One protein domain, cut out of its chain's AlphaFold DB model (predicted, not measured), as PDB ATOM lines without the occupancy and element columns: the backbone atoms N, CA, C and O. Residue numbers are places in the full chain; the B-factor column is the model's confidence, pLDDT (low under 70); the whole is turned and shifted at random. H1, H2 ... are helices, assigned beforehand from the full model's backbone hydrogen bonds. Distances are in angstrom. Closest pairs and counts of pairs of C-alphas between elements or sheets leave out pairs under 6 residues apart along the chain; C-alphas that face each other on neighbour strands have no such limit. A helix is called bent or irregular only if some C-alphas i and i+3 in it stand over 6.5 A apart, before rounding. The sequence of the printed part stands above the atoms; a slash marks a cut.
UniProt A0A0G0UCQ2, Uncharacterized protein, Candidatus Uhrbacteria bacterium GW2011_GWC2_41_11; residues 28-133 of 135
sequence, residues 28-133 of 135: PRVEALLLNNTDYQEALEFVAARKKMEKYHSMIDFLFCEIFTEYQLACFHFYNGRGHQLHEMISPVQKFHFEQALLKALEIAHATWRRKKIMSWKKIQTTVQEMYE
ATOM      1  N   PRO A  28     168.704 193.631 111.405       90.81
ATOM      2  CA  PRO A  28     167.812 194.665 111.929       90.81
ATOM      3  C   PRO A  28     167.434 194.456 113.401       90.81
ATOM      4  O   PRO A  28     167.237 195.431 114.126       90.81
ATOM      5  N   ARG A  29     167.351 193.212 113.893       93.56
ATOM      6  CA  ARG A  29     167.027 192.954 115.309       93.56
ATOM      7  C   ARG A  29     168.197 193.290 116.227       93.56
ATOM      8  O   ARG A  29     167.980 193.804 117.321       93.56
ATOM      9  N   VAL A  30     169.420 193.013 115.780       94.81
ATOM     10  CA  VAL A  30     170.655 193.342 116.512       94.81
ATOM     11  C   VAL A  30     170.833 194.855 116.570       94.81
ATOM     12  O   VAL A  30     171.073 195.405 117.642       94.81
ATOM     13  N   GLU A  31     170.646 195.531 115.435       93.38
ATOM     14  CA  GLU A  31     170.684 196.991 115.351       93.38
ATOM     15  C   GLU A  31     169.648 197.624 116.282       93.38
ATOM     16  O   GLU A  31     169.996 198.467 117.106       93.38
ATOM     17  N   ALA A  32     168.389 197.180 116.215       91.62
ATOM     18  CA  ALA A  32     167.335 197.694 117.081       91.62
ATOM     19  C   ALA A  32     167.657 197.491 118.570       91.62
ATOM     20  O   ALA A  32     167.352 198.367 119.377       91.62
ATOM     21  N   LEU A  33     168.272 196.367 118.946       93.31
ATOM     22  CA  LEU A  33     168.646 196.104 120.334       93.31
ATOM     23  C   LEU A  33     169.745 197.055 120.819       93.31
ATOM     24  O   LEU A  33     169.636 197.590 121.919       93.31
ATOM     25  N   LEU A  34     170.766 197.293 119.993       92.62
ATOM     26  CA  LEU A  34     171.860 198.208 120.318       92.62
ATOM     27  C   LEU A  34     171.398 199.669 120.332       92.62
ATOM     28  O   LEU A  34     171.736 200.395 121.261       92.62
ATOM     29  N   LEU A  35     170.600 200.105 119.353       90.06
ATOM     30  CA  LEU A  35     170.139 201.496 119.254       90.06
ATOM     31  C   LEU A  35     169.160 201.884 120.364       90.06
ATOM     32  O   LEU A  35     169.228 203.000 120.874       90.06
ATOM     33  N   ASN A  36     168.245 200.987 120.740       89.06
ATOM     34  CA  ASN A  36     167.197 201.306 121.712       89.06
ATOM     35  C   ASN A  36     167.607 201.047 123.168       89.06
ATOM     36  O   ASN A  36     166.839 201.373 124.073       89.06
ATOM     37  N   ASN A  37     168.764 200.424 123.417       90.38
ATOM     38  CA  ASN A  37     169.172 200.059 124.766       90.38
ATOM     39  C   ASN A  37     170.691 200.175 124.968       90.38
ATOM     40  O   ASN A  37     171.473 199.316 124.552       90.38
ATOM     41  N   THR A  38     171.087 201.235 125.672       92.69
ATOM     42  CA  THR A  38     172.483 201.546 126.001       92.69
ATOM     43  C   THR A  38     173.142 200.482 126.877       92.69
ATOM     44  O   THR A  38     174.342 200.268 126.734       92.69
ATOM     45  N   ASP A  39     172.385 199.734 127.694       95.25
ATOM     46  CA  ASP A  39     172.937 198.660 128.536       95.25
ATOM     47  C   ASP A  39     173.639 197.586 127.692       95.25
ATOM     48  O   ASP A  39     174.626 196.998 128.127       95.25
ATOM     49  N   TYR A  40     173.147 197.309 126.478       95.12
ATOM     50  CA  TYR A  40     173.779 196.329 125.591       95.12
ATOM     51  C   TYR A  40     175.070 196.856 124.965       95.12
ATOM     52  O   TYR A  40     176.000 196.072 124.774       95.12
ATOM     53  N   GLN A  41     175.147 198.161 124.688       94.56
ATOM     54  CA  GLN A  41     176.375 198.802 124.215       94.56
ATOM     55  C   GLN A  41     177.444 198.763 125.313       94.56
ATOM     56  O   GLN A  41     178.524 198.211 125.104       94.56
ATOM     57  N   GLU A  42     177.100 199.224 126.520       95.00
ATOM     58  CA  GLU A  42     177.997 199.203 127.683       95.00
ATOM     59  C   GLU A  42     178.426 197.781 128.056       95.00
ATOM     60  O   GLU A  42     179.582 197.527 128.407       95.00
ATOM     61  N   ALA A  43     177.501 196.822 127.982       94.75
ATOM     62  CA  ALA A  43     177.816 195.431 128.243       94.75
ATOM     63  C   ALA A  43     178.815 194.875 127.234       94.75
ATOM     64  O   ALA A  43     179.726 194.145 127.633       94.75
ATOM     65  N   LEU A  44     178.654 195.213 125.952       94.00
ATOM     66  CA  LEU A  44     179.560 194.773 124.904       94.00
ATOM     67  C   LEU A  44     180.950 195.375 125.097       94.00
ATOM     68  O   LEU A  44     181.926 194.628 125.096       94.00
ATOM     69  N   GLU A  45     181.044 196.679 125.345       93.50
ATOM     70  CA  GLU A  45     182.304 197.362 125.662       93.50
ATOM     71  C   GLU A  45     182.989 196.751 126.891       93.50
ATOM     72  O   GLU A  45     184.194 196.490 126.875       93.50
ATOM     73  N   PHE A  46     182.222 196.431 127.937       93.00
ATOM     74  CA  PHE A  46     182.743 195.804 129.148       93.00
ATOM     75  C   PHE A  46     183.379 194.437 128.873       93.00
ATOM     76  O   PHE A  46     184.508 194.178 129.298       93.00
ATOM     77  N   VAL A  47     182.682 193.544 128.162       92.25
ATOM     78  CA  VAL A  47     183.225 192.205 127.866       92.25
ATOM     79  C   VAL A  47     184.302 192.236 126.776       92.25
ATOM     80  O   VAL A  47     185.156 191.347 126.720       92.25
ATOM     81  N   ALA A  48     184.289 193.266 125.930       92.25
ATOM     82  CA  ALA A  48     185.244 193.496 124.858       92.25
ATOM     83  C   ALA A  48     186.403 194.420 125.262       92.25
ATOM     84  O   ALA A  48     187.212 194.750 124.405       92.25
ATOM     85  N   ALA A  49     186.570 194.781 126.538       89.62
ATOM     86  CA  ALA A  49     187.550 195.784 126.983       89.62
ATOM     87  C   ALA A  49     189.019 195.508 126.583       89.62
ATOM     88  O   ALA A  49     189.864 196.398 126.626       89.62
ATOM     89  N   ARG A  50     189.359 194.266 126.211       89.25
ATOM     90  CA  ARG A  50     190.695 193.871 125.712       89.25
ATOM     91  C   ARG A  50     190.778 193.767 124.185       89.25
ATOM     92  O   ARG A  50     191.785 193.293 123.656       89.25
ATOM     93  N   LYS A  51     189.714 194.128 123.476       91.75
ATOM     94  CA  LYS A  51     189.602 194.099 122.020       91.75
ATOM     95  C   LYS A  51     189.706 195.512 121.466       91.75
ATOM     96  O   LYS A  51     189.411 196.487 122.141       91.75
ATOM     97  N   LYS A  52     190.147 195.589 120.214       91.75
ATOM     98  CA  LYS A  52     190.289 196.840 119.471       91.75
ATOM     99  C   LYS A  52     189.035 197.070 118.633       91.75
ATOM    100  O   LYS A  52     189.020 196.705 117.456       91.75
ATOM    101  N   MET A  53     187.972 197.566 119.266       92.12
ATOM    102  CA  MET A  53     186.684 197.825 118.603       92.12
ATOM    103  C   MET A  53     186.810 198.892 117.505       92.12
ATOM    104  O   MET A  53     186.113 198.821 116.500       92.12
ATOM    105  N   GLU A  54     187.769 199.811 117.633       91.00
ATOM    106  CA  GLU A  54     188.043 200.901 116.692       91.00
ATOM    107  C   GLU A  54     188.510 200.444 115.299       91.00
ATOM    108  O   GLU A  54     188.581 201.244 114.372       91.00
ATOM    109  N   LYS A  55     188.847 199.159 115.134       92.56
ATOM    110  CA  LYS A  55     189.219 198.581 113.834       92.56
ATOM    111  C   LYS A  55     188.025 198.311 112.919       92.56
ATOM    112  O   LYS A  55     188.231 198.017 111.743       92.56
ATOM    113  N   TYR A  56     186.814 198.332 113.460       93.25
ATOM    114  CA  TYR A  56     185.588 197.989 112.750       93.25
ATOM    115  C   TYR A  56     184.791 199.258 112.449       93.25
ATOM    116  O   TYR A  56     184.846 200.224 113.206       93.25
ATOM    117  N   HIS A  57     184.036 199.261 111.349       92.00
ATOM    118  CA  HIS A  57     183.208 200.412 110.968       92.00
ATOM    119  C   HIS A  57     182.006 200.624 111.899       92.00
ATOM    120  O   HIS A  57     181.492 201.736 111.995       92.00
ATOM    121  N   SER A  58     181.560 199.579 112.599       91.62
ATOM    122  CA  SER A  58     180.445 199.646 113.539       91.62
ATOM    123  C   SER A  58     180.572 198.629 114.678       91.62
ATOM    124  O   SER A  58     181.371 197.691 114.641       91.62
ATOM    125  N   MET A  59     179.731 198.786 115.700       93.25
ATOM    126  CA  MET A  59     179.624 197.826 116.801       93.25
ATOM    127  C   MET A  59     179.075 196.466 116.338       93.25
ATOM    128  O   MET A  59     179.474 195.423 116.858       93.25
ATOM    129  N   ILE A  60     178.194 196.472 115.331       94.38
ATOM    130  CA  ILE A  60     177.657 195.256 114.705       94.38
ATOM    131  C   ILE A  60     178.762 194.541 113.928       94.38
ATOM    132  O   ILE A  60     178.910 193.332 114.073       94.38
ATOM    133  N   ASP A  61     179.567 195.283 113.165       93.44
ATOM    134  CA  ASP A  61     180.736 194.754 112.462       93.44
ATOM    135  C   ASP A  61     181.723 194.095 113.422       93.44
ATOM    136  O   ASP A  61     182.143 192.964 113.183       93.44
ATOM    137  N   PHE A  62     182.052 194.781 114.524       94.75
ATOM    138  CA  PHE A  62     182.887 194.233 115.589       94.75
ATOM    139  C   PHE A  62     182.312 192.912 116.107       94.75
ATOM    140  O   PHE A  62     183.011 191.898 116.121       94.75
ATOM    141  N   LEU A  63     181.038 192.913 116.506       95.19
ATOM    142  CA  LEU A  63     180.390 191.739 117.079       95.19
ATOM    143  C   LEU A  63     180.382 190.574 116.081       95.19
ATOM    144  O   LEU A  63     180.754 189.458 116.436       95.19
ATOM    145  N   PHE A  64     179.999 190.839 114.833       95.00
ATOM    146  CA  PHE A  64     179.931 189.839 113.776       95.00
ATOM    147  C   PHE A  64     181.297 189.240 113.469       95.00
ATOM    148  O   PHE A  64     181.468 188.026 113.558       95.00
ATOM    149  N   CYS A  65     182.283 190.084 113.181       94.75
ATOM    150  CA  CYS A  65     183.639 189.663 112.856       94.75
ATOM    151  C   CYS A  65     184.314 188.903 113.993       94.75
ATOM    152  O   CYS A  65     185.154 188.037 113.760       94.75
ATOM    153  N   GLU A  66     184.010 189.253 115.237       94.44
ATOM    154  CA  GLU A  66     184.575 188.556 116.376       94.44
ATOM    155  C   GLU A  66     183.876 187.221 116.645       94.44
ATOM    156  O   GLU A  66     184.546 186.292 117.080       94.44
ATOM    157  N   ILE A  67     182.578 187.066 116.391       93.56
ATOM    158  CA  ILE A  67     181.914 185.757 116.531       93.56
ATOM    159  C   ILE A  67     182.259 184.830 115.355       93.56
ATOM    160  O   ILE A  67     182.577 183.659 115.573       93.56
ATOM    161  N   PHE A  68     182.258 185.361 114.133       93.12
ATOM    162  CA  PHE A  68     182.484 184.630 112.885       93.12
ATOM    163  C   PHE A  68     183.801 185.067 112.245       93.12
ATOM    164  O   PHE A  68     183.852 185.846 111.287       93.12
ATOM    165  N   THR A  69     184.898 184.587 112.829       92.69
ATOM    166  CA  THR A  69     186.258 185.012 112.474       92.69
ATOM    167  C   THR A  69     186.623 184.767 111.007       92.69
ATOM    168  O   THR A  69     187.462 185.475 110.453       92.69
ATOM    169  N   GLU A  70     185.971 183.808 110.355       92.62
ATOM    170  CA  GLU A  70     186.139 183.477 108.943       92.62
ATOM    171  C   GLU A  70     185.712 184.612 107.992       92.62
ATOM    172  O   GLU A  70     186.231 184.698 106.880       92.62
ATOM    173  N   TYR A  71     184.848 185.534 108.434       92.88
ATOM    174  CA  TYR A  71     184.425 186.693 107.635       92.88
ATOM    175  C   TYR A  71     185.272 187.952 107.873       92.88
ATOM    176  O   TYR A  71     185.124 188.920 107.128       92.88
ATOM    177  N   GLN A  72     186.196 187.958 108.845       92.94
ATOM    178  CA  GLN A  72     186.995 189.150 109.183       92.94
ATOM    179  C   GLN A  72     187.729 189.732 107.977       92.94
ATOM    180  O   GLN A  72     187.699 190.940 107.741       92.94
ATOM    181  N   LEU A  73     188.382 188.867 107.198       93.00
ATOM    182  CA  LEU A  73     189.146 189.290 106.032       93.00
ATOM    183  C   LEU A  73     188.233 189.908 104.964       93.00
ATOM    184  O   LEU A  73     188.566 190.949 104.402       93.00
ATOM    185  N   ALA A  74     187.065 189.307 104.724       92.88
ATOM    186  CA  ALA A  74     186.082 189.824 103.779       92.88
ATOM    187  C   ALA A  74     185.547 191.197 104.213       92.88
ATOM    188  O   ALA A  74     185.527 192.128 103.406       92.88
ATOM    189  N   CYS A  75     185.213 191.356 105.496       92.06
ATOM    190  CA  CYS A  75     184.787 192.630 106.069       92.06
ATOM    191  C   CYS A  75     185.868 193.710 105.926       92.06
ATOM    192  O   CYS A  75     185.587 194.799 105.431       92.06
ATOM    193  N   PHE A  76     187.131 193.409 106.247       93.31
ATOM    194  CA  PHE A  76     188.218 194.374 106.059       93.31
ATOM    195  C   PHE A  76     188.490 194.697 104.584       93.31
ATOM    196  O   PHE A  76     188.829 195.837 104.264       93.31
ATOM    197  N   HIS A  77     188.327 193.747 103.660       93.00
ATOM    198  CA  HIS A  77     188.388 194.053 102.230       93.00
ATOM    199  C   HIS A  77     187.267 195.001 101.808       93.00
ATOM    200  O   HIS A  77     187.540 195.966 101.091       93.00
ATOM    201  N   PHE A  78     186.044 194.777 102.289       92.00
ATOM    202  CA  PHE A  78     184.908 195.661 102.046       92.00
ATOM    203  C   PHE A  78     185.165 197.081 102.574       92.00
ATOM    204  O   PHE A  78     185.008 198.040 101.822       92.00
ATOM    205  N   TYR A  79     185.679 197.234 103.800       91.00
ATOM    206  CA  TYR A  79     186.023 198.546 104.376       91.00
ATOM    207  C   TYR A  79     187.039 199.327 103.533       91.00
ATOM    208  O   TYR A  79     186.996 200.551 103.473       91.00
ATOM    209  N   ASN A  80     187.927 198.616 102.832       91.62
ATOM    210  CA  ASN A  80     188.922 199.190 101.927       91.62
ATOM    211  C   ASN A  80     188.426 199.352 100.474       91.62
ATOM    212  O   ASN A  80     189.251 199.558  99.580       91.62
ATOM    213  N   GLY A  81     187.124 199.191 100.212       91.00
ATOM    214  CA  GLY A  81     186.526 199.292  98.875       91.00
ATOM    215  C   GLY A  81     186.907 198.156  97.918       91.00
ATOM    216  O   GLY A  81     186.819 198.321  96.705       91.00
ATOM    217  N   ARG A  82     187.386 197.021  98.444       88.38
ATOM    218  CA  ARG A  82     187.938 195.888  97.674       88.38
ATOM    219  C   ARG A  82     187.174 194.572  97.852       88.38
ATOM    220  O   ARG A  82     187.593 193.563  97.295       88.38
ATOM    221  N   GLY A  83     186.112 194.555  98.651       87.81
ATOM    222  CA  GLY A  83     185.351 193.351  98.989       87.81
ATOM    223  C   GLY A  83     183.868 193.480  98.664       87.81
ATOM    224  O   GLY A  83     183.356 194.584  98.491       87.81
ATOM    225  N   HIS A  84     183.196 192.332  98.612       88.25
ATOM    226  CA  HIS A  84     181.747 192.233  98.471       88.25
ATOM    227  C   HIS A  84     181.032 192.618  99.762       88.25
ATOM    228  O   HIS A  84     181.593 192.512 100.858       88.25
ATOM    229  N   GLN A  85     179.780 193.047  99.639       87.25
ATOM    230  CA  GLN A  85     178.947 193.264 100.813       87.25
ATOM    231  C   GLN A  85     178.591 191.919 101.439       87.25
ATOM    232  O   GLN A  85     178.340 190.938 100.744       87.25
ATOM    233  N   LEU A  86     178.496 191.873 102.768       87.38
ATOM    234  CA  LEU A  86     178.226 190.620 103.472       87.38
ATOM    235  C   LEU A  86     176.919 189.950 103.008       87.38
ATOM    236  O   LEU A  86     176.880 188.732 102.881       87.38
ATOM    237  N   HIS A  87     175.875 190.723 102.677       87.00
ATOM    238  CA  HIS A  87     174.612 190.174 102.163       87.00
ATOM    239  C   HIS A  87     174.727 189.507 100.782       87.00
ATOM    240  O   HIS A  87     173.865 188.708 100.434       87.00
ATOM    241  N   GLU A  88     175.764 189.828 100.003       88.81
ATOM    242  CA  GLU A  88     176.048 189.204  98.704       88.81
ATOM    243  C   GLU A  88     176.757 187.853  98.881       88.81
ATOM    244  O   GLU A  88     176.756 187.021  97.979       88.81
ATOM    245  N   MET A  89     177.366 187.630 100.051       89.25
ATOM    246  CA  MET A  89     178.199 186.465 100.351       89.25
ATOM    247  C   MET A  89     177.472 185.380 101.150       89.25
ATOM    248  O   MET A  89     178.000 184.279 101.302       89.25
ATOM    249  N   ILE A  90     176.294 185.684 101.701       91.44
ATOM    250  CA  ILE A  90     175.591 184.804 102.639       91.44
ATOM    251  C   ILE A  90     174.167 184.529 102.162       91.44
ATOM    252  O   ILE A  90     173.462 185.412 101.678       91.44
ATOM    253  N   SER A  91     173.714 183.293 102.339       92.44
ATOM    254  CA  SER A  91     172.323 182.918 102.083       92.44
ATOM    255  C   SER A  91     171.366 183.528 103.122       92.44
ATOM    256  O   SER A  91     171.775 183.830 104.248       92.44
ATOM    257  N   PRO A  92     170.060 183.637 102.812       89.75
ATOM    258  CA  PRO A  92     169.055 184.053 103.791       89.75
ATOM    259  C   PRO A  92     169.030 183.180 105.055       89.75
ATOM    260  O   PRO A  92     168.816 183.690 106.153       89.75
ATOM    261  N   VAL A  93     169.294 181.877 104.909       90.44
ATOM    262  CA  VAL A  93     169.370 180.927 106.029       90.44
ATOM    263  C   VAL A  93     170.564 181.258 106.926       90.44
ATOM    264  O   VAL A  93     170.393 181.447 108.127       90.44
ATOM    265  N   GLN A  94     171.758 181.441 106.350       91.62
ATOM    266  CA  GLN A  94     172.943 181.866 107.107       91.62
ATOM    267  C   GLN A  94     172.725 183.213 107.796       91.62
ATOM    268  O   GLN A  94     173.038 183.357 108.972       91.62
ATOM    269  N   LYS A  95     172.129 184.183 107.094       92.31
ATOM    270  CA  LYS A  95     171.797 185.496 107.652       92.31
ATOM    271  C   LYS A  95     170.927 185.380 108.904       92.31
ATOM    272  O   LYS A  95     171.221 186.027 109.907       92.31
ATOM    273  N   PHE A  96     169.888 184.544 108.860       90.69
ATOM    274  CA  PHE A  96     169.034 184.279 110.016       90.69
ATOM    275  C   PHE A  96     169.829 183.670 111.178       90.69
ATOM    276  O   PHE A  96     169.719 184.148 112.307       90.69
ATOM    277  N   HIS A  97     170.663 182.663 110.910       91.38
ATOM    278  CA  HIS A  97     171.493 182.029 111.936       91.38
ATOM    279  C   HIS A  97     172.487 182.999 112.574       91.38
ATOM    280  O   HIS A  97     172.609 183.039 113.800       91.38
ATOM    281  N   PHE A  98     173.143 183.823 111.760       93.69
ATOM    282  CA  PHE A  98     174.038 184.864 112.244       93.69
ATOM    283  C   PHE A  98     173.294 185.838 113.143       93.69
ATOM    284  O   PHE A  98     173.742 186.079 114.258       93.69
ATOM    285  N   GLU A  99     172.119 186.323 112.741       94.38
ATOM    286  CA  GLU A  99     171.344 187.232 113.584       94.38
ATOM    287  C   GLU A  99     171.004 186.617 114.956       94.38
ATOM    288  O   GLU A  99     171.167 187.290 115.976       94.38
ATOM    289  N   GLN A 100     170.606 185.338 115.021       93.69
ATOM    290  CA  GLN A 100     170.353 184.672 116.311       93.69
ATOM    291  C   GLN A 100     171.619 184.567 117.167       93.69
ATOM    292  O   GLN A 100     171.571 184.823 118.371       93.69
ATOM    293  N   ALA A 101     172.755 184.219 116.561       94.31
ATOM    294  CA  ALA A 101     174.027 184.114 117.268       94.31
ATOM    295  C   ALA A 101     174.481 185.470 117.832       94.31
ATOM    296  O   ALA A 101     174.914 185.551 118.982       94.31
ATOM    297  N   LEU A 102     174.326 186.548 117.058       95.44
ATOM    298  CA  LEU A 102     174.645 187.908 117.493       95.44
ATOM    299  C   LEU A 102     173.745 188.355 118.650       95.44
ATOM    300  O   LEU A 102     174.243 188.867 119.653       95.44
ATOM    301  N   LEU A 103     172.435 188.111 118.555       95.75
ATOM    302  CA  LEU A 103     171.506 188.378 119.656       95.75
ATOM    303  C   LEU A 103     171.901 187.593 120.909       95.75
ATOM    304  O   LEU A 103     171.919 188.148 122.009       95.75
ATOM    305  N   LYS A 104     172.299 186.326 120.751       95.06
ATOM    306  CA  LYS A 104     172.725 185.507 121.883       95.06
ATOM    307  C   LYS A 104     174.010 186.016 122.530       95.06
ATOM    308  O   LYS A 104     174.111 186.045 123.757       95.06
ATOM    309  N   ALA A 105     174.976 186.446 121.724       95.44
ATOM    310  CA  ALA A 105     176.203 187.059 122.215       95.44
ATOM    311  C   ALA A 105     175.901 188.313 123.052       95.44
ATOM    312  O   ALA A 105     176.460 188.475 124.138       95.44
ATOM    313  N   LEU A 106     174.963 189.152 122.598       96.00
ATOM    314  CA  LEU A 106     174.506 190.334 123.332       96.00
ATOM    315  C   LEU A 106     173.815 189.977 124.653       96.00
ATOM    316  O   LEU A 106     174.115 190.591 125.678       96.00
ATOM    317  N   GLU A 107     172.957 188.955 124.680       95.31
ATOM    318  CA  GLU A 107     172.357 188.454 125.926       95.31
ATOM    319  C   GLU A 107     173.420 188.000 126.938       95.31
ATOM    320  O   GLU A 107     173.340 188.333 128.125       95.31
ATOM    321  N   ILE A 108     174.424 187.243 126.480       94.50
ATOM    322  CA  ILE A 108     175.518 186.748 127.327       94.50
ATOM    323  C   ILE A 108     176.362 187.915 127.846       94.50
ATOM    324  O   ILE A 108     176.690 187.946 129.039       94.50
ATOM    325  N   ALA A 109     176.695 188.877 126.981       94.75
ATOM    326  CA  ALA A 109     177.442 190.073 127.352       94.75
ATOM    327  C   ALA A 109     176.688 190.869 128.424       94.75
ATOM    328  O   ALA A 109     177.234 191.143 129.495       94.75
ATOM    329  N   HIS A 110     175.404 191.139 128.193       95.88
ATOM    330  CA  HIS A 110     174.543 191.864 129.122       95.88
ATOM    331  C   HIS A 110     174.389 191.142 130.467       95.88
ATOM    332  O   HIS A 110     174.564 191.750 131.525       95.88
ATOM    333  N   ALA A 111     174.156 189.826 130.465       94.69
ATOM    334  CA  ALA A 111     174.089 189.037 131.696       94.69
ATOM    335  C   ALA A 111     175.420 189.046 132.474       94.69
ATOM    336  O   ALA A 111     175.425 189.091 133.708       94.69
ATOM    337  N   THR A 112     176.548 189.011 131.765       93.38
ATOM    338  CA  THR A 112     177.897 189.067 132.348       93.38
ATOM    339  C   THR A 112     178.166 190.429 132.987       93.38
ATOM    340  O   THR A 112     178.567 190.491 134.154       93.38
ATOM    341  N   TRP A 113     177.869 191.508 132.263       95.06
ATOM    342  CA  TRP A 113     177.999 192.885 132.732       95.06
ATOM    343  C   TRP A 113     177.088 193.184 133.927       95.06
ATOM    344  O   TRP A 113     177.564 193.712 134.933       95.06
ATOM    345  N   ARG A 114     175.815 192.765 133.893       94.38
ATOM    346  CA  ARG A 114     174.880 192.928 135.025       94.38
ATOM    347  C   ARG A 114     175.368 192.251 136.299       94.38
ATOM    348  O   ARG A 114     175.193 192.778 137.390       94.38
ATOM    349  N   ARG A 115     176.000 191.084 136.167       93.94
ATOM    350  CA  ARG A 115     176.587 190.350 137.298       93.94
ATOM    351  C   ARG A 115     177.965 190.884 137.704       93.94
ATOM    352  O   ARG A 115     178.547 190.338 138.638       93.94
ATOM    353  N   LYS A 116     178.503 191.879 136.982       88.69
ATOM    354  CA  LYS A 116     179.873 192.409 137.105       88.69
ATOM    355  C   LYS A 116     180.926 191.296 137.167       88.69
ATOM    356  O   LYS A 116     181.938 191.404 137.856       88.69
ATOM    357  N   LYS A 117     180.677 190.195 136.449       88.12
ATOM    358  CA  LYS A 117     181.594 189.054 136.377       88.12
ATOM    359  C   LYS A 117     182.552 189.254 135.222       88.12
ATOM    360  O   LYS A 117     182.147 189.649 134.136       88.12
ATOM    361  N   ILE A 118     183.815 188.915 135.439       85.56
ATOM    362  CA  ILE A 118     184.787 188.881 134.353       85.56
ATOM    363  C   ILE A 118     184.562 187.590 133.566       85.56
ATOM    364  O   ILE A 118     184.635 186.490 134.116       85.56
ATOM    365  N   MET A 119     184.301 187.731 132.271       88.06
ATOM    366  CA  MET A 119     184.285 186.629 131.318       88.06
ATOM    367  C   MET A 119     185.218 186.984 130.170       88.06
ATOM    368  O   MET A 119     185.198 188.109 129.677       88.06
ATOM    369  N   SER A 120     186.058 186.038 129.752       87.50
ATOM    370  CA  SER A 120     186.878 186.256 128.569       87.50
ATOM    371  C   SER A 120     185.993 186.269 127.326       87.50
ATOM    372  O   SER A 120     185.074 185.460 127.191       87.50
ATOM    373  N   TRP A 121     186.326 187.137 126.376       88.75
ATOM    374  CA  TRP A 121     185.660 187.167 125.079       88.75
ATOM    375  C   TRP A 121     185.671 185.798 124.382       88.75
ATOM    376  O   TRP A 121     184.665 185.368 123.830       88.75
ATOM    377  N   LYS A 122     186.784 185.055 124.496       89.31
ATOM    378  CA  LYS A 122     186.898 183.696 123.948       89.31
ATOM    379  C   LYS A 122     185.847 182.744 124.520       89.31
ATOM    380  O   LYS A 122     185.326 181.918 123.786       89.31
ATOM    381  N   LYS A 123     185.504 182.878 125.805       90.31
ATOM    382  CA  LYS A 123     184.442 182.076 126.416       90.31
ATOM    383  C   LYS A 123     183.071 182.434 125.846       90.31
ATOM    384  O   LYS A 123     182.299 181.527 125.579       90.31
ATOM    385  N   ILE A 124     182.798 183.718 125.604       90.00
ATOM    386  CA  ILE A 124     181.561 184.154 124.935       90.00
ATOM    387  C   ILE A 124     181.487 183.556 123.525       90.00
ATOM    388  O   ILE A 124     180.479 182.943 123.192       90.00
ATOM    389  N   GLN A 125     182.564 183.664 122.738       89.75
ATOM    390  CA  GLN A 125     182.651 183.070 121.397       89.75
ATOM    391  C   GLN A 125     182.351 181.569 121.429       89.75
ATOM    392  O   GLN A 125     181.462 181.114 120.719       89.75
ATOM    393  N   THR A 126     183.045 180.813 122.286       89.56
ATOM    394  CA  THR A 126     182.851 179.364 122.406       89.56
ATOM    395  C   THR A 126     181.426 179.017 122.831       89.56
ATOM    396  O   THR A 126     180.815 178.168 122.204       89.56
ATOM    397  N   THR A 127     180.845 179.715 123.813       90.44
ATOM    398  CA  THR A 127     179.453 179.468 124.226       90.44
ATOM    399  C   THR A 127     178.455 179.724 123.096       90.44
ATOM    400  O   THR A 127     177.489 178.981 122.960       90.44
ATOM    401  N   VAL A 128     178.666 180.755 122.274       90.69
ATOM    402  CA  VAL A 128     177.797 181.029 121.117       90.69
ATOM    403  C   VAL A 128     177.973 179.962 120.029       90.69
ATOM    404  O   VAL A 128     176.983 179.523 119.453       90.69
ATOM    405  N   GLN A 129     179.206 179.514 119.780       84.00
ATOM    406  CA  GLN A 129     179.527 178.488 118.779       84.00
ATOM    407  C   GLN A 129     179.004 177.097 119.172       84.00
ATOM    408  O   GLN A 129     178.365 176.440 118.356       84.00
ATOM    409  N   GLU A 130     179.173 176.677 120.428       83.25
ATOM    410  CA  GLU A 130     178.667 175.392 120.947       83.25
ATOM    411  C   GLU A 130     177.142 175.275 120.817       83.25
ATOM    412  O   GLU A 130     176.614 174.207 120.519       83.25
ATOM    413  N   MET A 131     176.416 176.380 121.007       76.00
ATOM    414  CA  MET A 131     174.963 176.406 120.820       76.00
ATOM    415  C   MET A 131     174.540 176.226 119.357       76.00
ATOM    416  O   MET A 131     173.403 175.835 119.108       76.00
ATOM    417  N   TYR A 132     175.427 176.534 118.412       68.81
ATOM    418  CA  TYR A 132     175.178 176.409 116.980       68.81
ATOM    419  C   TYR A 132     175.573 175.032 116.441       68.81
ATOM    420  O   TYR A 132     174.866 174.485 115.608       68.81
ATOM    421  N   GLU A 133     176.657 174.438 116.942       66.12
ATOM    422  CA  GLU A 133     177.069 173.076 116.562       66.12
ATOM    423  C   GLU A 133     176.132 171.984 117.119       66.12
ATOM    424  O   GLU A 133     176.132 170.860 116.624       66.12
TER     425      GLU A 133
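This is residues 28 to 133 of the 135 residues of an uncharacterized protein of Candidatus Uhrbacteria bacterium GW2011_GWC2_41_11 (UniProt A0A0G0UCQ2). One long helix, H6, is the spine of this domain, with the short helices H2 and H3 crossing it at two places along its length and H1 and H7 packed on it on different sides. H3 is nearest to the middle; it folds back into H4, which with the small H5 makes one end of the domain, while H2 crosses H6 toward the other end. The printed part has 106 residues with seven named helices, H1 to H7 in order along the chain, and no named strand: the class is all helix. It is compact, with a radius of gyration of the C-alphas of 13.5 A, and spans 41 by 29 by 26 A.

Find C-alpha 92 at (169.055, 184.053, 103.791); from there H6 runs through residues 92 to 114, 33.0 A, to C-alpha 114 at (174.880, 192.928, 135.025). Before it come H1, residues 28 to 36; H2, residues 38 to 47, 14.4 A; H3, residues 59 to 67, 12.3 A; H4, residues 69 to 79, 15.8 A; and H5, residues 86 to 89. H4 is irregular: C-alphas 70 and 73 are 7.2 A apart. After H6, look for H7, residues 121 to 133, 18.6 A, ending at C-alpha 133 (177.069, 173.076, 116.562).

Start at the hub, H6, which touches four helices. With residues 106 to 114 alone it touches H2, about perpendicular at 82 degrees; the closest C-alphas, of Ala 43 and His 110, are 4.9 A apart. With residues 98 to 102 alone it touches H3, about perpendicular at 80 degrees, closest at the C-alphas of Phe 64 and Leu 102, 6.7 A. With residues 99 to 103 alone it touches H1, the same way at a shallow tilt of 28 degrees, closest at the C-alphas of Val 30 and Leu 103, 5.9 A. H6 and H7 form a helical hairpin, opposite ways at a steep tilt of 42 degrees; the closest C-alphas, of Ala 101 and Val 128, are 6.2 A apart. H3 and H4 form another helical hairpin, opposite ways at 36 degrees, only just a steep tilt, with the C-alphas of Cys 65 and Gln 72 closest at 5.0 A. H5 is close to H4 but not clearly touching: the closest C-alphas, of Cys 75 and Leu 86, are 7.3 A apart. H1 and H7 are apart, and so are H4 and H6. In the backbones of H1, H2, H3 and H6 every O i to N i+4 pair is within hydrogen-bond range; in H4 it is 5 of 7, in H7 8 of 9, and H5 is too short for such a pair.

The two C-alphas farthest apart, of Arg 82 and Arg 115, are 41.6 A apart. The printed part has no cut, and its one long link, 11 residues, joins H2 to H3. The mean pLDDT of the printed part is 91.4; look for low confidence at residues 132 to 133, which are under 70.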